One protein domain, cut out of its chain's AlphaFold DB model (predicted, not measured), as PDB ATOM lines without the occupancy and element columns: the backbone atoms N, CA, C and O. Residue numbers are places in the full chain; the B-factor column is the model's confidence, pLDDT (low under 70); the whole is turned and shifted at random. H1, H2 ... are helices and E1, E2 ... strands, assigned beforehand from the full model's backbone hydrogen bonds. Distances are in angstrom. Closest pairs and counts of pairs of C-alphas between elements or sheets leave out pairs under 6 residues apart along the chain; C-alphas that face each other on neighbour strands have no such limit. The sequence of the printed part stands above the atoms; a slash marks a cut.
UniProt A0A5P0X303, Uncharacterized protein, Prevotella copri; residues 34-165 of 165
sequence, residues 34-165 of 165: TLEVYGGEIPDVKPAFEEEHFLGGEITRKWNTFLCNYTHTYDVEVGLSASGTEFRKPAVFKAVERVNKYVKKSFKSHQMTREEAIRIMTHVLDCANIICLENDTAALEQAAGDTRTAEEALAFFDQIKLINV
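Overview. This is residues 34 to 165 of the 165 residues of an uncharacterized protein of Prevotella copri (UniProt A0A5P0X303). Three helices, H1, H3 and H2, run side by side as a triangular core, and the short helical pair H4 and H5 packs on it, with H5 crossing H2 and H3. From the core the hairpin E2 and E3 sticks out as a long arm, while the small parallel pair E1 and E4 packs beside residues 123 to 133 of H3. The printed part has 132 residues with five named helices and four named strands, in the order E1 H1 E2 E3 H2 H3 H4 H5 E4, and its class is mostly helix. It is compact, with a radius of gyration of the C-alphas of 15.4 A, and spans 50 by 35 by 30 A.

Arrangement. E1, residues 34 to 37, and E4, residues 160 to 164, are parallel neighbours at 36 degrees, with N 37 and O 163 2.8 A apart, within hydrogen-bond range. H1, residues 58 to 70, touches H3, residues 114 to 133, at a shallow tilt of 28 degrees, the same way; their closest C-alphas are Phe 66 and Asn 129, 5.7 A apart. E2, residues 71 to 74, and E3, residues 84 to 87, form an antiparallel hairpin at 153 degrees, with N 72 and O 86 2.8 A apart. H2, residues 90 to 108, forms a helical hairpin with H3: they touch at a shallow tilt of 7 degrees, opposite ways, closest at the C-alphas of Val 103 and Ala 117, 6.1 A. H1 and H2 are close but not clearly touching, with the C-alphas of Tyr 70 and Phe 93 6.9 A apart. H4, residues 138 to 146, touches H2 through H2 residues 91 to 95 alone, at a steep tilt of 45 degrees; the closest C-alphas are Ala 91 and Gly 145, 4.7 A apart. H5, residues 150 to 158, touches H2 at a steep tilt of 67 degrees, closest at the C-alphas of Val 99 and Ala 150, 5.2 A. H4 and H5, a helical hairpin, only just touch, with 3 pairs of C-alphas within 8 A. In H1, H2, H4 and H5 every O i to N i+4 pair is within hydrogen-bond range; in H3, 15 of 16 are.

Along the chain. E1 begins at C-alpha 34, (-31.078, 8.045, 25.157). H1 is 18.4 A long, H2 26.8 A and H3 28.8 A, from C-alpha 114 at (-14.471, 24.317, 10.177). E4, 13.0 A long, ends at C-alpha 164, (-30.774, 16.966, 30.419).

Size, cuts and confidence. The C-alphas farthest apart, Gly 79 and Gln 111, are 50.4 A apart. The printed part has no cut. The link from E1 to H1, 20 residues, is long. The mean pLDDT of the printed part is 82.6; residues 38 to 44, 48, 72 to 85 and 164 to 165 are under 70.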
ATOM      1  N   THR A  34     -30.881   6.865  24.318       76.12
ATOM      2  CA  THR A  34     -31.078   8.045  25.157       76.12
ATOM      3  C   THR A  34     -30.082   7.988  26.297       76.12
ATOM      4  O   THR A  34     -29.984   6.961  26.963       76.12
ATOM      5  N   LEU A  35     -29.339   9.074  26.493       74.06
ATOM      6  CA  LEU A  35     -28.402   9.228  27.597       74.06
ATOM      7  C   LEU A  35     -28.807  10.427  28.444       74.06
ATOM      8  O   LEU A  35     -29.063  11.510  27.914       74.06
ATOM      9  N   GLU A  36     -28.853  10.215  29.751       75.00
ATOM     10  CA  GLU A  36     -29.202  11.233  30.731       75.00
ATOM     11  C   GLU A  36     -27.952  12.019  31.143       75.00
ATOM     12  O   GLU A  36     -26.935  11.462  31.551       75.00
ATOM     13  N   VAL A  37     -28.013  13.343  31.026       70.75
ATOM     14  CA  VAL A  37     -26.944  14.243  31.464       70.75
ATOM     15  C   VAL A  37     -27.259  14.698  32.884       70.75
ATOM     16  O   VAL A  37     -27.959  15.689  33.097       70.75
ATOM     17  N   TYR A  38     -26.742  13.956  33.860       59.66
ATOM     18  CA  TYR A  38     -26.919  14.254  35.279       59.66
ATOM     19  C   TYR A  38     -26.258  15.589  35.657       59.66
ATOM     20  O   TYR A  38     -25.038  15.729  35.589       59.66
ATOM     21  N   GLY A  39     -27.061  16.569  36.089       56.38
ATOM     22  CA  GLY A  39     -26.572  17.869  36.572       56.38
ATOM     23  C   GLY A  39     -26.366  18.937  35.491       56.38
ATOM     24  O   GLY A  39     -25.873  20.018  35.804       56.38
ATOM     25  N   GLY A  40     -26.754  18.665  34.240       56.12
ATOM     26  CA  GLY A  40     -26.790  19.650  33.148       56.12
ATOM     27  C   GLY A  40     -25.434  20.094  32.584       56.12
ATOM     28  O   GLY A  40     -25.412  20.856  31.617       56.12
ATOM     29  N   GLU A  41     -24.319  19.611  33.136       58.88
ATOM     30  CA  GLU A  41     -22.965  19.937  32.686       58.88
ATOM     31  C   GLU A  41     -22.203  18.670  32.288       58.88
ATOM     32  O   GLU A  41     -22.201  17.657  32.987       58.88
ATOM     33  N   ILE A  42     -21.538  18.732  31.135       66.00
ATOM     34  CA  ILE A  42     -20.642  17.672  30.668       66.00
ATOM     35  C   ILE A  42     -19.348  17.778  31.479       66.00
ATOM     36  O   ILE A  42     -18.860  18.898  31.652       66.00
ATOM     37  N   PRO A  43     -18.766  16.660  31.952       66.56
ATOM     38  CA  PRO A  43     -17.532  16.698  32.726       66.56
ATOM     39  C   PRO A  43     -16.445  17.503  32.014       66.56
ATOM     40  O   PRO A  43     -16.225  17.313  30.821       66.56
ATOM     41  N   ASP A  44     -15.755  18.368  32.752       69.44
ATOM     42  CA  ASP A  44     -14.545  19.053  32.293       69.44
ATOM     43  C   ASP A  44     -13.386  18.579  33.171       69.44
ATOM     44  O   ASP A  44     -13.131  19.102  34.260       69.44
ATOM     45  N   VAL A  45     -12.745  17.490  32.744       72.56
ATOM     46  CA  VAL A  45     -11.606  16.919  33.464       72.56
ATOM     47  C   VAL A  45     -10.344  17.545  32.903       72.56
ATOM     48  O   VAL A  45      -9.979  17.318  31.750       72.56
ATOM     49  N   LYS A  46      -9.648  18.311  33.742       70.50
ATOM     50  CA  LYS A  46      -8.368  18.912  33.378       70.50
ATOM     51  C   LYS A  46      -7.239  17.878  33.504       70.50
ATOM     52  O   LYS A  46      -6.930  17.480  34.630       70.50
ATOM     53  N   PRO A  47      -6.606  17.441  32.401       70.25
ATOM     54  CA  PRO A  47      -5.520  16.470  32.470       70.25
ATOM     55  C   PRO A  47      -4.224  17.111  32.986       70.25
ATOM     56  O   PRO A  47      -4.041  18.328  32.935       70.25
ATOM     57  N   ALA A  48      -3.280  16.276  33.430       69.94
ATOM     58  CA  ALA A  48      -1.929  16.722  33.790       69.94
ATOM     59  C   ALA A  48      -1.135  17.248  32.575       69.94
ATOM     60  O   ALA A  48      -0.273  18.112  32.725       69.94
ATOM     61  N   PHE A  49      -1.451  16.740  31.379       72.69
ATOM     62  CA  PHE A  49      -0.894  17.175  30.102       72.69
ATOM     63  C   PHE A  49      -2.033  17.392  29.105       72.69
ATOM     64  O   PHE A  49      -2.832  16.486  28.885       72.69
ATOM     65  N   GLU A  50      -2.104  18.585  28.516       79.19
ATOM     66  CA  GLU A  50      -3.117  18.936  27.518       79.19
ATOM     67  C   GLU A  50      -2.593  18.652  26.100       79.19
ATOM     68  O   GLU A  50      -1.546  19.161  25.693       79.19
ATOM     69  N   GLU A  51      -3.328  17.844  25.336       84.62
ATOM     70  CA  GLU A  51      -3.083  17.616  23.912       84.62
ATOM     71  C   GLU A  51      -3.925  18.584  23.068       84.62
ATOM     72  O   GLU A  51      -5.155  18.580  23.143       84.62
ATOM     73  N   GLU A  52      -3.276  19.405  22.237       89.69
ATOM     74  CA  GLU A  52      -3.973  20.350  21.357       89.69
ATOM     75  C   GLU A  52      -4.686  19.616  20.212       89.69
ATOM     76  O   GLU A  52      -4.063  18.969  19.362       89.69
ATOM     77  N   HIS A  53      -6.007  19.771  20.138       92.88
ATOM     78  CA  HIS A  53      -6.794  19.225  19.041       92.88
ATOM     79  C   HIS A  53      -6.667  20.102  17.785       92.88
ATOM     80  O   HIS A  53      -6.627  21.324  17.866       92.88
ATOM     81  N   PHE A  54      -6.702  19.527  16.574       91.75
ATOM     82  CA  PHE A  54      -6.523  20.309  15.330       91.75
ATOM     83  C   PHE A  54      -7.641  21.332  15.048       91.75
ATOM     84  O   PHE A  54      -7.468  22.219  14.211       91.75
ATOM     85  N   LEU A  55      -8.794  21.201  15.713       90.69
ATOM     86  CA  LEU A  55      -9.880  22.192  15.679       90.69
ATOM     87  C   LEU A  55      -9.718  23.288  16.747       90.69
ATOM     88  O   LEU A  55     -10.348  24.342  16.625       90.69
ATOM     89  N   GLY A  56      -8.849  23.079  17.735       91.00
ATOM     90  CA  GLY A  56      -8.565  24.001  18.828       91.00
ATOM     91  C   GLY A  56      -9.766  24.340  19.713       91.00
ATOM     92  O   GLY A  56     -10.870  23.804  19.564       91.00
ATOM     93  N   GLY A  57      -9.550  25.290  20.623       89.62
ATOM     94  CA  GLY A  57     -10.605  25.919  21.418       89.62
ATOM     95  C   GLY A  57     -11.359  24.936  22.313       89.62
ATOM     96  O   GLY A  57     -10.766  24.191  23.086       89.62
ATOM     97  N   GLU A  58     -12.689  24.948  22.233       88.44
ATOM     98  CA  GLU A  58     -13.542  24.083  23.055       88.44
ATOM     99  C   GLU A  58     -13.363  22.591  22.751       88.44
ATOM    100  O   GLU A  58     -13.411  21.768  23.664       88.44
ATOM    101  N   ILE A  59     -13.071  22.239  21.494       92.31
ATOM    102  CA  ILE A  59     -12.833  20.844  21.112       92.31
ATOM    103  C   ILE A  59     -11.578  20.304  21.797       92.31
ATOM    104  O   ILE A  59     -11.577  19.148  22.204       92.31
ATOM    105  N   THR A  60     -10.540  21.128  21.987       91.44
ATOM    106  CA  THR A  60      -9.351  20.732  22.758       91.44
ATOM    107  C   THR A  60      -9.738  20.324  24.179       91.44
ATOM    108  O   THR A  60      -9.331  19.257  24.628       91.44
ATOM    109  N   ARG A  61     -10.571  21.107  24.877       88.81
ATOM    110  CA  ARG A  61     -11.006  20.768  26.246       88.81
ATOM    111  C   ARG A  61     -11.779  19.448  26.295       88.81
ATOM    112  O   ARG A  61     -11.422  18.548  27.054       88.81
ATOM    113  N   LYS A  62     -12.780  19.294  25.422       91.38
ATOM    114  CA  LYS A  62     -13.608  18.078  25.345       91.38
ATOM    115  C   LYS A  62     -12.794  16.841  24.949       91.38
ATOM    116  O   LYS A  62     -13.024  15.764  25.493       91.38
ATOM    117  N   TRP A  63     -11.828  16.996  24.039       92.94
ATOM    118  CA  TRP A  63     -10.912  15.932  23.616       92.94
ATOM    119  C   TRP A  63     -10.032  15.459  24.770       92.94
ATOM    120  O   TRP A  63      -9.917  14.262  25.010       92.94
ATOM    121  N   ASN A  64      -9.461  16.392  25.526       90.06
ATOM    122  CA  ASN A  64      -8.637  16.079  26.690       90.06
ATOM    123  C   ASN A  64      -9.430  15.396  27.807       90.06
ATOM    124  O   ASN A  64      -8.962  14.408  28.372       90.06
ATOM    125  N   THR A  65     -10.654  15.863  28.064       89.06
ATOM    126  CA  THR A  65     -11.582  15.180  28.974       89.06
ATOM    127  C   THR A  65     -11.840  13.749  28.503       89.06
ATOM    128  O   THR A  65     -11.720  12.813  29.291       89.06
ATOM    129  N   PHE A  66     -12.137  13.562  27.214       90.94
ATOM    130  CA  PHE A  66     -12.356  12.243  26.625       90.94
ATOM    131  C   PHE A  66     -11.141  11.331  26.814       90.94
ATOM    132  O   PHE A  66     -11.290  10.218  27.314       90.94
ATOM    133  N   LEU A  67      -9.934  11.802  26.497       89.56
ATOM    134  CA  LEU A  67      -8.716  11.023  26.705       89.56
ATOM    135  C   LEU A  67      -8.535  10.636  28.175       89.56
ATOM    136  O   LEU A  67      -8.272   9.469  28.457       89.56
ATOM    137  N   CYS A  68      -8.716  11.573  29.107       86.81
ATOM    138  CA  CYS A  68      -8.550  11.312  30.535       86.81
ATOM    139  C   CYS A  68      -9.582  10.309  31.069       86.81
ATOM    140  O   CYS A  68      -9.247   9.429  31.853       86.81
ATOM    141  N   ASN A  69     -10.832  10.422  30.626       86.31
ATOM    142  CA  ASN A  69     -11.926   9.559  31.060       86.31
ATOM    143  C   ASN A  69     -11.776   8.124  30.541       86.31
ATOM    144  O   ASN A  69     -12.085   7.156  31.241       86.31
ATOM    145  N   TYR A  70     -11.295   7.984  29.306       86.00
ATOM    146  CA  TYR A  70     -11.164   6.691  28.648       86.00
ATOM    147  C   TYR A  70      -9.822   6.008  28.900       86.00
ATOM    148  O   TYR A  70      -9.712   4.818  28.623       86.00
ATOM    149  N   THR A  71      -8.821   6.706  29.438       83.12
ATOM    150  CA  THR A  71      -7.471   6.168  29.638       83.12
ATOM    151  C   THR A  71      -7.177   5.996  31.123       83.12
ATOM    152  O   THR A  71      -7.069   6.971  31.857       83.12
ATOM    153  N   HIS A  72      -6.991   4.755  31.568       69.81
ATOM    154  CA  HIS A  72      -6.444   4.446  32.886       69.81
ATOM    155  C   HIS A  72      -4.967   4.064  32.739       69.81
ATOM    156  O   HIS A  72      -4.626   3.037  32.148       69.81
ATOM    157  N   THR A  73      -4.078   4.892  33.281       61.47
ATOM    158  CA  THR A  73      -2.658   4.563  33.424       61.47
ATOM    159  C   THR A  73      -2.424   3.994  34.816       61.47
ATOM    160  O   THR A  73      -2.639   4.697  35.803       61.47
ATOM    161  N   TYR A  74      -1.980   2.740  34.907       57.97
ATOM    162  CA  TYR A  74      -1.513   2.163  36.167       57.97
ATOM    163  C   TYR A  74       0.011   2.049  36.135       57.97
ATOM    164  O   TYR A  74       0.577   1.467  35.205       57.97
ATOM    165  N   ASP A  75       0.672   2.569  37.168       48.03
ATOM    166  CA  ASP A  75       2.076   2.273  37.428       48.03
ATOM    167  C   ASP A  75       2.164   0.891  38.083       48.03
ATOM    168  O   ASP A  75       1.784   0.697  39.238       48.03
ATOM    169  N   VAL A  76       2.627  -0.103  37.326       52.34
ATOM    170  CA  VAL A  76       2.878  -1.443  37.863       52.34
ATOM    171  C   VAL A  76       4.302  -1.471  38.419       52.34
ATOM    172  O   VAL A  76       5.263  -1.714  37.691       52.34
ATOM    173  N   GLU A  77       4.463  -1.215  39.718       50.94
ATOM    174  CA  GLU A  77       5.743  -1.413  40.411       50.94
ATOM    175  C   GLU A  77       5.986  -2.903  40.703       50.94
ATOM    176  O   GLU A  77       5.865  -3.366  41.834       50.94
ATOM    177  N   VAL A  78       6.365  -3.676  39.680       51.41
ATOM    178  CA  VAL A  78       7.070  -4.953  39.880       51.41
ATOM    179  C   VAL A  78       8.124  -5.124  38.780       51.41
ATOM    180  O   VAL A  78       7.790  -5.496  37.666       51.41
ATOM    181  N   GLY A  79       9.388  -4.820  39.106       55.66
ATOM    182  CA  GLY A  79      10.621  -5.214  38.397       55.66
ATOM    183  C   GLY A  79      10.617  -5.207  36.857       55.66
ATOM    184  O   GLY A  79      10.151  -6.159  36.244       55.66
ATOM    185  N   LEU A  80      11.297  -4.215  36.258       52.00
ATOM    186  CA  LEU A  80      11.352  -3.891  34.816       52.00
ATOM    187  C   LEU A  80      10.036  -3.268  34.319       52.00
ATOM    188  O   LEU A  80       9.175  -3.925  33.748       52.00
ATOM    189  N   SER A  81       9.909  -1.968  34.578       51.09
ATOM    190  CA  SER A  81       8.751  -1.104  34.338       51.09
ATOM    191  C   SER A  81       8.127  -1.246  32.943       51.09
ATOM    192  O   SER A  81       8.574  -0.632  31.974       51.09
ATOM    193  N   ALA A  82       7.031  -2.001  32.865       51.72
ATOM    194  CA  ALA A  82       6.058  -1.910  31.786       51.72
ATOM    195  C   ALA A  82       4.838  -1.149  32.322       51.72
ATOM    196  O   ALA A  82       4.001  -1.719  33.019       51.72
ATOM    197  N   SER A  83       4.750   0.151  32.041       57.41
ATOM    198  CA  SER A  83       3.515   0.899  32.268       57.41
ATOM    199  C   SER A  83       2.433   0.360  31.324       57.41
ATOM    200  O   SER A  83       2.629   0.261  30.112       57.41
ATOM    201  N   GLY A  84       1.299  -0.051  31.889       58.59
ATOM    202  CA  GLY A  84       0.137  -0.517  31.136       58.59
ATOM    203  C   GLY A  84      -0.865   0.619  30.976       58.59
ATOM    204  O   GLY A  84      -1.252   1.243  31.961       58.59
ATOM    205  N   THR A  85      -1.283   0.898  29.743       67.44
ATOM    206  CA  THR A  85      -2.423   1.783  29.476       67.44
ATOM    207  C   THR A  85      -3.645   0.925  29.189       67.44
ATOM    208  O   THR A  85      -3.647   0.167  28.217       67.44
ATOM    209  N   GLU A  86      -4.671   1.023  30.030       75.94
ATOM    210  CA  GLU A  86      -5.953   0.353  29.820       75.94
ATOM    211  C   GLU A  86      -6.996   1.366  29.351       75.94
ATOM    212  O   GLU A  86      -7.136   2.449  29.922       75.94
ATOM    213  N   PHE A  87      -7.739   1.012  28.302       80.62
ATOM    214  CA  PHE A  87      -8.820   1.846  27.794       80.62
ATOM    215  C   PHE A  87     -10.160   1.382  28.359       80.62
ATOM    216  O   PHE A  87     -10.592   0.256  28.100       80.62
ATOM    217  N   ARG A  88     -10.854   2.269  29.072       82.00
ATOM    218  CA  ARG A  88     -12.255   2.075  29.450       82.00
ATOM    219  C   ARG A  88     -13.109   2.070  28.178       82.00
ATOM    220  O   ARG A  88     -12.883   2.887  27.296       82.00
ATOM    221  N   LYS A  89     -14.086   1.159  28.067       87.50
ATOM    222  CA  LYS A  89     -15.038   1.070  26.933       87.50
ATOM    223  C   LYS A  89     -14.338   1.202  25.557       87.50
ATOM    224  O   LYS A  89     -14.627   2.118  24.777       87.50
ATOM    225  N   PRO A  90     -13.397   0.295  25.221       90.19
ATOM    226  CA  PRO A  90     -12.480   0.458  24.087       90.19
ATOM    227  C   PRO A  90     -13.180   0.517  22.721       90.19
ATOM    228  O   PRO A  90     -12.625   1.058  21.764       90.19
ATOM    229  N   ALA A  91     -14.389  -0.039  22.604       91.62
ATOM    230  CA  ALA A  91     -15.202   0.053  21.394       91.62
ATOM    231  C   ALA A  91     -15.625   1.502  21.095       91.62
ATOM    232  O   ALA A  91     -15.462   1.973  19.969       91.62
ATOM    233  N   VAL A  92     -16.091   2.222  22.117       92.25
ATOM    234  CA  VAL A  92     -16.507   3.626  22.005       92.25
ATOM    235  C   VAL A  92     -15.294   4.506  21.728       92.25
ATOM    236  O   VAL A  92     -15.341   5.333  20.818       92.25
ATOM    237  N   PHE A  93     -14.172   4.254  22.412       92.50
ATOM    238  CA  PHE A  93     -12.917   4.963  22.156       92.50
ATOM    239  C   PHE A  93     -12.498   4.882  20.680       92.50
ATOM    240  O   PHE A  93     -12.296   5.899  20.015       92.50
ATOM    241  N   LYS A  94     -12.459   3.662  20.127       92.94
ATOM    242  CA  LYS A  94     -12.111   3.429  18.717       92.94
ATOM    243  C   LYS A  94     -13.105   4.070  17.747       92.94
ATOM    244  O   LYS A  94     -12.697   4.509  16.670       92.94
ATOM    245  N   ALA A  95     -14.392   4.119  18.094       93.62
ATOM    246  CA  ALA A  95     -15.400   4.797  17.286       93.62
ATOM    247  C   ALA A  95     -15.138   6.312  17.224       93.62
ATOM    248  O   ALA A  95     -15.107   6.871  16.125       93.62
ATOM    249  N   VAL A  96     -14.846   6.955  18.362       95.12
ATOM    250  CA  VAL A  96     -14.467   8.381  18.419       95.12
ATOM    251  C   VAL A  96     -13.198   8.647  17.610       95.12
ATOM    252  O   VAL A  96     -13.187   9.551  16.775       95.12
ATOM    253  N   GLU A  97     -12.142   7.843  17.776       94.50
ATOM    254  CA  GLU A  97     -10.902   7.997  16.999       94.50
ATOM    255  C   GLU A  97     -11.138   7.883  15.489       94.50
ATOM    256  O   GLU A  97     -10.551   8.625  14.693       94.50
ATOM    257  N   ARG A  98     -12.013   6.960  15.076       93.75
ATOM    258  CA  ARG A  98     -12.365   6.771  13.667       93.75
ATOM    259  C   ARG A  98     -13.059   8.006  13.100       93.75
ATOM    260  O   ARG A  98     -12.666   8.464  12.022       93.75
ATOM    261  N   VAL A  99     -14.030   8.558  13.827       94.75
ATOM    262  CA  VAL A  99     -14.693   9.814  13.446       94.75
ATOM    263  C   VAL A  99     -13.682  10.957  13.409       94.75
ATOM    264  O   VAL A  99     -13.608  11.673  12.413       94.75
ATOM    265  N   ASN A 100     -12.825  11.072  14.422       95.00
ATOM    266  CA  ASN A 100     -11.811  12.117  14.490       95.00
ATOM    267  C   ASN A 100     -10.863  12.082  13.279       95.00
ATOM    268  O   ASN A 100     -10.589  13.095  12.629       95.00
ATOM    269  N   LYS A 101     -10.398  10.883  12.909       94.69
ATOM    270  CA  LYS A 101      -9.556  10.666  11.726       94.69
ATOM    271  C   LYS A 101     -10.269  11.062  10.434       94.69
ATOM    272  O   LYS A 101      -9.633  11.645   9.551       94.69
ATOM    273  N   TYR A 102     -11.559  10.752  10.316       93.56
ATOM    274  CA  TYR A 102     -12.383  11.159   9.181       93.56
ATOM    275  C   TYR A 102     -12.523  12.678   9.107       93.56
ATOM    276  O   TYR A 102     -12.148  13.255   8.090       93.56
ATOM    277  N   VAL A 103     -12.938  13.334  10.194       92.62
ATOM    278  CA  VAL A 103     -13.083  14.798  10.261       92.62
ATOM    279  C   VAL A 103     -11.762  15.482   9.909       92.62
ATOM    280  O   VAL A 103     -11.731  16.367   9.056       92.62
ATOM    281  N   LYS A 104     -10.637  15.017  10.466       93.06
ATOM    282  CA  LYS A 104      -9.297  15.539  10.153       93.06
ATOM    283  C   LYS A 104      -8.958  15.420   8.668       93.06
ATOM    284  O   LYS A 104      -8.359  16.333   8.100       93.06
ATOM    285  N   LYS A 105      -9.300  14.294   8.035       92.25
ATOM    286  CA  LYS A 105      -9.053  14.065   6.606       92.25
ATOM    287  C   LYS A 105      -9.952  14.956   5.746       92.25
ATOM    288  O   LYS A 105      -9.429  15.641   4.868       92.25
ATOM    289  N   SER A 106     -11.251  14.988   6.030       90.19
ATOM    290  CA  SER A 106     -12.250  15.773   5.300       90.19
ATOM    291  C   SER A 106     -11.957  17.272   5.383       90.19
ATOM    292  O   SER A 106     -11.929  17.942   4.349       90.19
ATOM    293  N   PHE A 107     -11.601  17.763   6.574       89.00
ATOM    294  CA  PHE A 107     -11.173  19.143   6.809       89.00
ATOM    295  C   PHE A 107      -9.913  19.499   6.005       89.00
ATOM    296  O   PHE A 107      -9.906  20.476   5.263       89.00
ATOM    297  N   LYS A 108      -8.863  18.662   6.053       90.94
ATOM    298  CA  LYS A 108      -7.638  18.877   5.253       90.94
ATOM    299  C   LYS A 108      -7.892  18.851   3.743       90.94
ATOM    300  O   LYS A 108      -7.219  19.552   2.993       90.94
ATOM    301  N   SER A 109      -8.844  18.037   3.292       90.44
ATOM    302  CA  SER A 109      -9.241  17.953   1.883       90.44
ATOM    303  C   SER A 109     -10.235  19.033   1.438       90.44
ATOM    304  O   SER A 109     -10.661  18.998   0.290       90.44
ATOM    305  N   HIS A 110     -10.591  19.986   2.314       87.69
ATOM    306  CA  HIS A 110     -11.579  21.045   2.057       87.69
ATOM    307  C   HIS A 110     -12.980  20.523   1.681       87.69
ATOM    308  O   HIS A 110     -13.772  21.237   1.075       87.69
ATOM    309  N   GLN A 111     -13.298  19.276   2.044       86.31
ATOM    310  CA  GLN A 111     -14.624  18.671   1.856       86.31
ATOM    311  C   GLN A 111     -15.573  18.964   3.023       86.31
ATOM    312  O   GLN A 111     -16.751  18.640   2.949       86.31
ATOM    313  N   MET A 112     -15.048  19.537   4.107       89.31
ATOM    314  CA  MET A 112     -15.779  19.848   5.328       89.31
ATOM    315  C   MET A 112     -15.308  21.200   5.852       89.31
ATOM    316  O   MET A 112     -14.102  21.446   5.944       89.31
ATOM    317  N   THR A 113     -16.258  22.068   6.187       92.19
ATOM    318  CA  THR A 113     -15.969  23.379   6.778       92.19
ATOM    319  C   THR A 113     -15.499  23.243   8.226       92.19
ATOM    320  O   THR A 113     -15.655  22.198   8.866       92.19
ATOM    321  N   ARG A 114     -14.904  24.309   8.773       91.12
ATOM    322  CA  ARG A 114     -14.471  24.317  10.177       91.12
ATOM    323  C   ARG A 114     -15.673  24.204  11.111       91.12
ATOM    324  O   ARG A 114     -15.613  23.494  12.108       91.12
ATOM    325  N   GLU A 115     -16.758  24.887  10.772       92.06
ATOM    326  CA  GLU A 115     -17.998  24.942  11.536       92.06
ATOM    327  C   GLU A 115     -18.666  23.565  11.601       92.06
ATOM    328  O   GLU A 115     -19.069  23.130  12.679       92.06
ATOM    329  N   GLU A 116     -18.732  22.846  10.478       90.06
ATOM    330  CA  GLU A 116     -19.242  21.469  10.436       90.06
ATOM    331  C   GLU A 116     -18.361  20.518  11.249       90.06
ATOM    332  O   GLU A 116     -18.879  19.729  12.041       90.06
ATOM    333  N   ALA A 117     -17.036  20.628  11.118       90.69
ATOM    334  CA  ALA A 117     -16.097  19.806  11.875       90.69
ATOM    335  C   ALA A 117     -16.240  20.014  13.393       90.69
ATOM    336  O   ALA A 117     -16.237  19.042  14.149       90.69
ATOM    337  N   ILE A 118     -16.405  21.266  13.837       93.31
ATOM    338  CA  ILE A 118     -16.651  21.604  15.246       93.31
ATOM    339  C   ILE A 118     -17.976  21.009  15.714       93.31
ATOM    340  O   ILE A 118     -17.999  20.375  16.764       93.31
ATOM    341  N   ARG A 119     -19.065  21.168  14.952       92.69
ATOM    342  CA  ARG A 119     -20.384  20.625  15.324       92.69
ATOM    343  C   ARG A 119     -20.343  19.108  15.498       92.69
ATOM    344  O   ARG A 119     -20.787  18.609  16.527       92.69
ATOM    345  N   ILE A 120     -19.760  18.398  14.529       92.75
ATOM    346  CA  ILE A 120     -19.624  16.937  14.562       92.75
ATOM    347  C   ILE A 120     -18.799  16.504  15.776       92.75
ATOM    348  O   ILE A 120     -19.244  15.667  16.556       92.75
ATOM    349  N   MET A 121     -17.608  17.081  15.958       94.69
ATOM    350  CA  MET A 121     -16.726  16.680  17.055       94.69
ATOM    351  C   MET A 121     -17.287  17.049  18.426       94.69
ATOM    352  O   MET A 121     -17.069  16.297  19.368       94.69
ATOM    353  N   THR A 122     -18.025  18.156  18.540       93.56
ATOM    354  CA  THR A 122     -18.711  18.529  19.786       93.56
ATOM    355  C   THR A 122     -19.697  17.438  20.184       93.56
ATOM    356  O   THR A 122     -19.545  16.854  21.249       93.56
ATOM    357  N   HIS A 123     -20.627  17.085  19.289       92.00
ATOM    358  CA  HIS A 123     -21.645  16.065  19.562       92.00
ATOM    359  C   HIS A 123     -21.034  14.703  19.910       92.00
ATOM    360  O   HIS A 123     -21.424  14.065  20.884       92.00
ATOM    361  N   VAL A 124     -20.032  14.273  19.139       93.81
ATOM    362  CA  VAL A 124     -19.354  12.984  19.341       93.81
ATOM    363  C   VAL A 124     -18.650  12.924  20.694       93.81
ATOM    364  O   VAL A 124     -18.770  11.924  21.401       93.81
ATOM    365  N   LEU A 125     -17.919  13.980  21.067       93.69
ATOM    366  CA  LEU A 125     -17.201  14.028  22.341       93.69
ATOM    367  C   LEU A 125     -18.153  14.149  23.528       93.69
ATOM    368  O   LEU A 125     -17.913  13.523  24.555       93.69
ATOM    369  N   ASP A 126     -19.243  14.892  23.372       90.88
ATOM    370  CA  ASP A 126     -20.281  15.021  24.390       90.88
ATOM    371  C   ASP A 126     -20.938  13.666  24.658       90.88
ATOM    372  O   ASP A 126     -20.967  13.210  25.801       90.88
ATOM    373  N   CYS A 127     -21.332  12.949  23.601       90.81
ATOM    374  CA  CYS A 127     -21.835  11.583  23.720       90.81
ATOM    375  C   CYS A 127     -20.813  10.663  24.391       90.81
ATOM    376  O   CYS A 127     -21.140   9.981  25.357       90.81
ATOM    377  N   ALA A 128     -19.564  10.653  23.920       91.25
ATOM    378  CA  ALA A 128     -18.537   9.775  24.468       91.25
ATOM    379  C   ALA A 128     -18.266  10.046  25.956       91.25
ATOM    380  O   ALA A 128     -18.158   9.101  26.739       91.25
ATOM    381  N   ASN A 129     -18.186  11.311  26.366       90.25
ATOM    382  CA  ASN A 129     -17.949  11.670  27.761       90.25
ATOM    383  C   ASN A 129     -19.099  11.229  28.673       90.25
ATOM    384  O   ASN A 129     -18.828  10.711  29.754       90.25
ATOM    385  N   ILE A 130     -20.352  11.333  28.221       87.62
ATOM    386  CA  ILE A 130     -21.509  10.839  28.981       87.62
ATOM    387  C   ILE A 130     -21.530   9.305  29.033       87.62
ATOM    388  O   ILE A 130     -21.618   8.739  30.118       87.62
ATOM    389  N   ILE A 131     -21.321   8.616  27.902       88.31
ATOM    390  CA  ILE A 131     -21.218   7.141  27.862       88.31
ATOM    391  C   ILE A 131     -20.168   6.631  28.855       88.31
ATOM    392  O   ILE A 131     -20.322   5.562  29.436       88.31
ATOM    393  N   CYS A 132     -19.084   7.379  29.064       85.69
ATOM    394  CA  CYS A 132     -18.030   6.991  29.993       85.69
ATOM    395  C   CYS A 132     -18.486   6.931  31.458       85.69
ATOM    396  O   CYS A 132     -17.957   6.116  32.225       85.69
ATOM    397  N   LEU A 133     -19.418   7.809  31.836       82.00
ATOM    398  CA  LEU A 133     -19.986   7.894  33.180       82.00
ATOM    399  C   LEU A 133     -21.095   6.871  33.408       82.00
ATOM    400  O   LEU A 133     -21.324   6.458  34.544       82.00
ATOM    401  N   GLU A 134     -21.747   6.441  32.332       81.75
ATOM    402  CA  GLU A 134     -22.820   5.465  32.396       81.75
ATOM    403  C   GLU A 134     -22.320   4.058  32.734       81.75
ATOM    404  O   GLU A 134     -21.293   3.574  32.233       81.75
ATOM    405  N   ASN A 135     -23.090   3.377  33.582       74.88
ATOM    406  CA  ASN A 135     -22.790   2.014  34.016       74.88
ATOM    407  C   ASN A 135     -23.402   0.966  33.074       74.88
ATOM    408  O   ASN A 135     -22.755  -0.043  32.797       74.88
ATOM    409  N   ASP A 136     -24.608   1.208  32.545       82.62
ATOM    410  CA  ASP A 136     -25.286   0.290  31.621       82.62
ATOM    411  C   ASP A 136     -25.069   0.703  30.159       82.62
ATOM    412  O   ASP A 136     -25.894   1.354  29.521       82.62
ATOM    413  N   THR A 137     -23.900   0.348  29.625       86.25
ATOM    414  CA  THR A 137     -23.494   0.715  28.258       86.25
ATOM    415  C   THR A 137     -23.255  -0.480  27.353       86.25
ATOM    416  O   THR A 137     -22.745  -0.303  26.252       86.25
ATOM    417  N   ALA A 138     -23.625  -1.696  27.759       86.31
ATOM    418  CA  ALA A 138     -23.301  -2.904  26.997       86.31
ATOM    419  C   ALA A 138     -23.833  -2.844  25.552       86.31
ATOM    420  O   ALA A 138     -23.109  -3.147  24.603       86.31
ATOM    421  N   ALA A 139     -25.072  -2.374  25.372       85.38
ATOM    422  CA  ALA A 139     -25.677  -2.206  24.051       85.38
ATOM    423  C   ALA A 139     -24.998  -1.099  23.219       85.38
ATOM    424  O   ALA A 139     -24.828  -1.256  22.010       85.38
ATOM    425  N   LEU A 140     -24.582  -0.005  23.867       86.75
ATOM    426  CA  LEU A 140     -23.862   1.108  23.237       86.75
ATOM    427  C   LEU A 140     -22.457   0.691  22.800       86.75
ATOM    428  O   LEU A 140     -22.031   1.005  21.693       86.75
ATOM    429  N   GLU A 141     -21.744  -0.045  23.645       89.31
ATOM    430  CA  GLU A 141     -20.411  -0.561  23.348       89.31
ATOM    431  C   GLU A 141     -20.446  -1.597  22.229       89.31
ATOM    432  O   GLU A 141     -19.577  -1.581  21.358       89.31
ATOM    433  N   GLN A 142     -21.466  -2.459  22.211       88.56
ATOM    434  CA  GLN A 142     -21.679  -3.389  21.109       88.56
ATOM    435  C   GLN A 142     -21.941  -2.634  19.800       88.56
ATOM    436  O   GLN A 142     -21.242  -2.867  18.816       88.56
ATOM    437  N   ALA A 143     -22.874  -1.676  19.804       88.06
ATOM    438  CA  ALA A 143     -23.184  -0.869  18.626       88.06
ATOM    439  C   ALA A 143     -21.959  -0.079  18.128       88.06
ATOM    440  O   ALA A 143     -21.686  -0.070  16.929       88.06
ATOM    441  N   ALA A 144     -21.170   0.512  19.032       89.19
ATOM    442  CA  ALA A 144     -19.916   1.182  18.692       89.19
ATOM    443  C   ALA A 144     -18.877   0.207  18.108       89.19
ATOM    444  O   ALA A 144     -18.170   0.544  17.154       89.19
ATOM    445  N   GLY A 145     -18.787  -1.008  18.658       88.56
ATOM    446  CA  GLY A 145     -17.873  -2.062  18.216       88.56
ATOM    447  C   GLY A 145     -18.209  -2.634  16.838       88.56
ATOM    448  O   GLY A 145     -17.301  -3.033  16.103       88.56
ATOM    449  N   ASP A 146     -19.487  -2.615  16.463       88.94
ATOM    450  CA  ASP A 146     -19.960  -3.059  15.152       88.94
ATOM    451  C   ASP A 146     -19.607  -2.066  14.030       88.94
ATOM    452  O   ASP A 146     -19.536  -2.462  12.865       88.94
ATOM    453  N   THR A 147     -19.282  -0.810  14.365       90.00
ATOM    454  CA  THR A 147     -18.876   0.206  13.382       90.00
ATOM    455  C   THR A 147     -17.527  -0.130  12.734       90.00
ATOM    456  O   THR A 147     -16.476  -0.257  13.378       90.00
ATOM    457  N   ARG A 148     -17.529  -0.247  11.406       87.75
ATOM    458  CA  ARG A 148     -16.350  -0.524  10.573       87.75
ATOM    459  C   ARG A 148     -15.879   0.726   9.843       87.75
ATOM    460  O   ARG A 148     -14.667   0.913   9.693       87.75
ATOM    461  N   THR A 149     -16.808   1.581   9.422       89.38
ATOM    462  CA  THR A 149     -16.533   2.816   8.666       89.38
ATOM    463  C   THR A 149     -16.714   4.071   9.520       89.38
ATOM    464  O   THR A 149     -17.209   4.016  10.646       89.38
ATOM    465  N   ALA A 150     -16.218   5.214   9.036       87.88
ATOM    466  CA  ALA A 150     -16.370   6.475   9.762       87.88
ATOM    467  C   ALA A 150     -17.813   6.982   9.691       87.88
ATOM    468  O   ALA A 150     -18.311   7.557  10.648       87.88
ATOM    469  N   GLU A 151     -18.474   6.719   8.571       88.00
ATOM    470  CA  GLU A 151     -19.870   7.022   8.305       88.00
ATOM    471  C   GLU A 151     -20.792   6.220   9.232       88.00
ATOM    472  O   GLU A 151     -21.702   6.792   9.821       88.00
ATOM    473  N   GLU A 152     -20.513   4.929   9.445       88.31
ATOM    474  CA  GLU A 152     -21.220   4.109  10.441       88.31
ATOM    475  C   GLU A 152     -20.993   4.615  11.868       88.31
ATOM    476  O   GLU A 152     -21.932   4.668  12.656       88.31
ATOM    477  N   ALA A 153     -19.764   5.019  12.205       89.62
ATOM    478  CA  ALA A 153     -19.468   5.587  13.518       89.62
ATOM    479  C   ALA A 153     -20.186   6.929  13.736       89.62
ATOM    480  O   ALA A 153     -20.744   7.153  14.805       89.62
ATOM    481  N   LEU A 154     -20.238   7.793  12.718       89.50
ATOM    482  CA  LEU A 154     -21.028   9.024  12.750       89.50
ATOM    483  C   LEU A 154     -22.517   8.731  12.932       89.50
ATOM    484  O   LEU A 154     -23.147   9.337  13.790       89.50
ATOM    485  N   ALA A 155     -23.061   7.779  12.170       88.75
ATOM    486  CA  ALA A 155     -24.457   7.378  12.281       88.75
ATOM    487  C   ALA A 155     -24.786   6.790  13.662       88.75
ATOM    488  O   ALA A 155     -25.883   7.009  14.162       88.75
ATOM    489  N   PHE A 156     -23.845   6.074  14.286       90.00
ATOM    490  CA  PHE A 156     -23.976   5.612  15.665       90.00
ATOM    491  C   PHE A 156     -24.111   6.790  16.637       90.00
ATOM    492  O   PHE A 156     -25.069   6.822  17.399       90.00
ATOM    493  N   PHE A 157     -23.215   7.783  16.583       89.94
ATOM    494  CA  PHE A 157     -23.309   8.950  17.471       89.94
ATOM    495  C   PHE A 157     -24.548   9.815  17.188       89.94
ATOM    496  O   PHE A 157     -25.121  10.368  18.118       89.94
ATOM    497  N   ASP A 158     -25.003   9.903  15.937       89.19
ATOM    498  CA  ASP A 158     -26.227  10.630  15.559       89.19
ATOM    499  C   ASP A 158     -27.509   9.974  16.114       89.19
ATOM    500  O   ASP A 158     -28.513  10.641  16.353       89.19
ATOM    501  N   GLN A 159     -27.473   8.663  16.382       85.62
ATOM    502  CA  GLN A 159     -28.569   7.932  17.034       85.62
ATOM    503  C   GLN A 159     -28.635   8.164  18.551       85.62
ATOM    504  O   GLN A 159     -29.606   7.742  19.184       85.62
ATOM    505  N   ILE A 160     -27.628   8.815  19.138       87.44
ATOM    506  CA  ILE A 160     -27.561   9.099  20.571       87.44
ATOM    507  C   ILE A 160     -28.146  10.482  20.839       87.44
ATOM    508  O   ILE A 160     -27.635  11.500  20.368       87.44
ATOM    509  N   LYS A 161     -29.206  10.521  21.643       84.88
ATOM    510  CA  LYS A 161     -29.820  11.753  22.134       84.88
ATOM    511  C   LYS A 161     -29.397  11.984  23.577       84.88
ATOM    512  O   LYS A 161     -29.654  11.153  24.446       84.88
ATOM    513  N   LEU A 162     -28.770  13.131  23.817       82.19
ATOM    514  CA  LEU A 162     -28.461  13.613  25.159       82.19
ATOM    515  C   LEU A 162     -29.685  14.354  25.705       82.19
ATOM    516  O   LEU A 162     -30.155  15.309  25.084       82.19
ATOM    517  N   ILE A 163     -30.213  13.902  26.841       77.75
ATOM    518  CA  ILE A 163     -31.333  14.539  27.537       77.75
ATOM    519  C   ILE A 163     -30.822  15.082  28.866       77.75
ATOM    520  O   ILE A 163     -30.268  14.339  29.668       77.75
ATOM    521  N   ASN A 164     -31.033  16.375  29.110       69.81
ATOM    522  CA  ASN A 164     -30.774  16.966  30.419       69.81
ATOM    523  C   ASN A 164     -31.910  16.588  31.373       69.81
ATOM    524  O   ASN A 164     -33.077  16.850  31.066       69.81
ATOM    525  N   VAL A 165     -31.548  16.007  32.514       57.19
ATOM    526  CA  VAL A 165     -32.454  15.629  33.608       57.19
ATOM    527  C   VAL A 165     -32.126  16.378  34.889       57.19
ATOM    528  O   VAL A 165     -30.930  16.662  35.132       57.19
TER     529      VAL A 165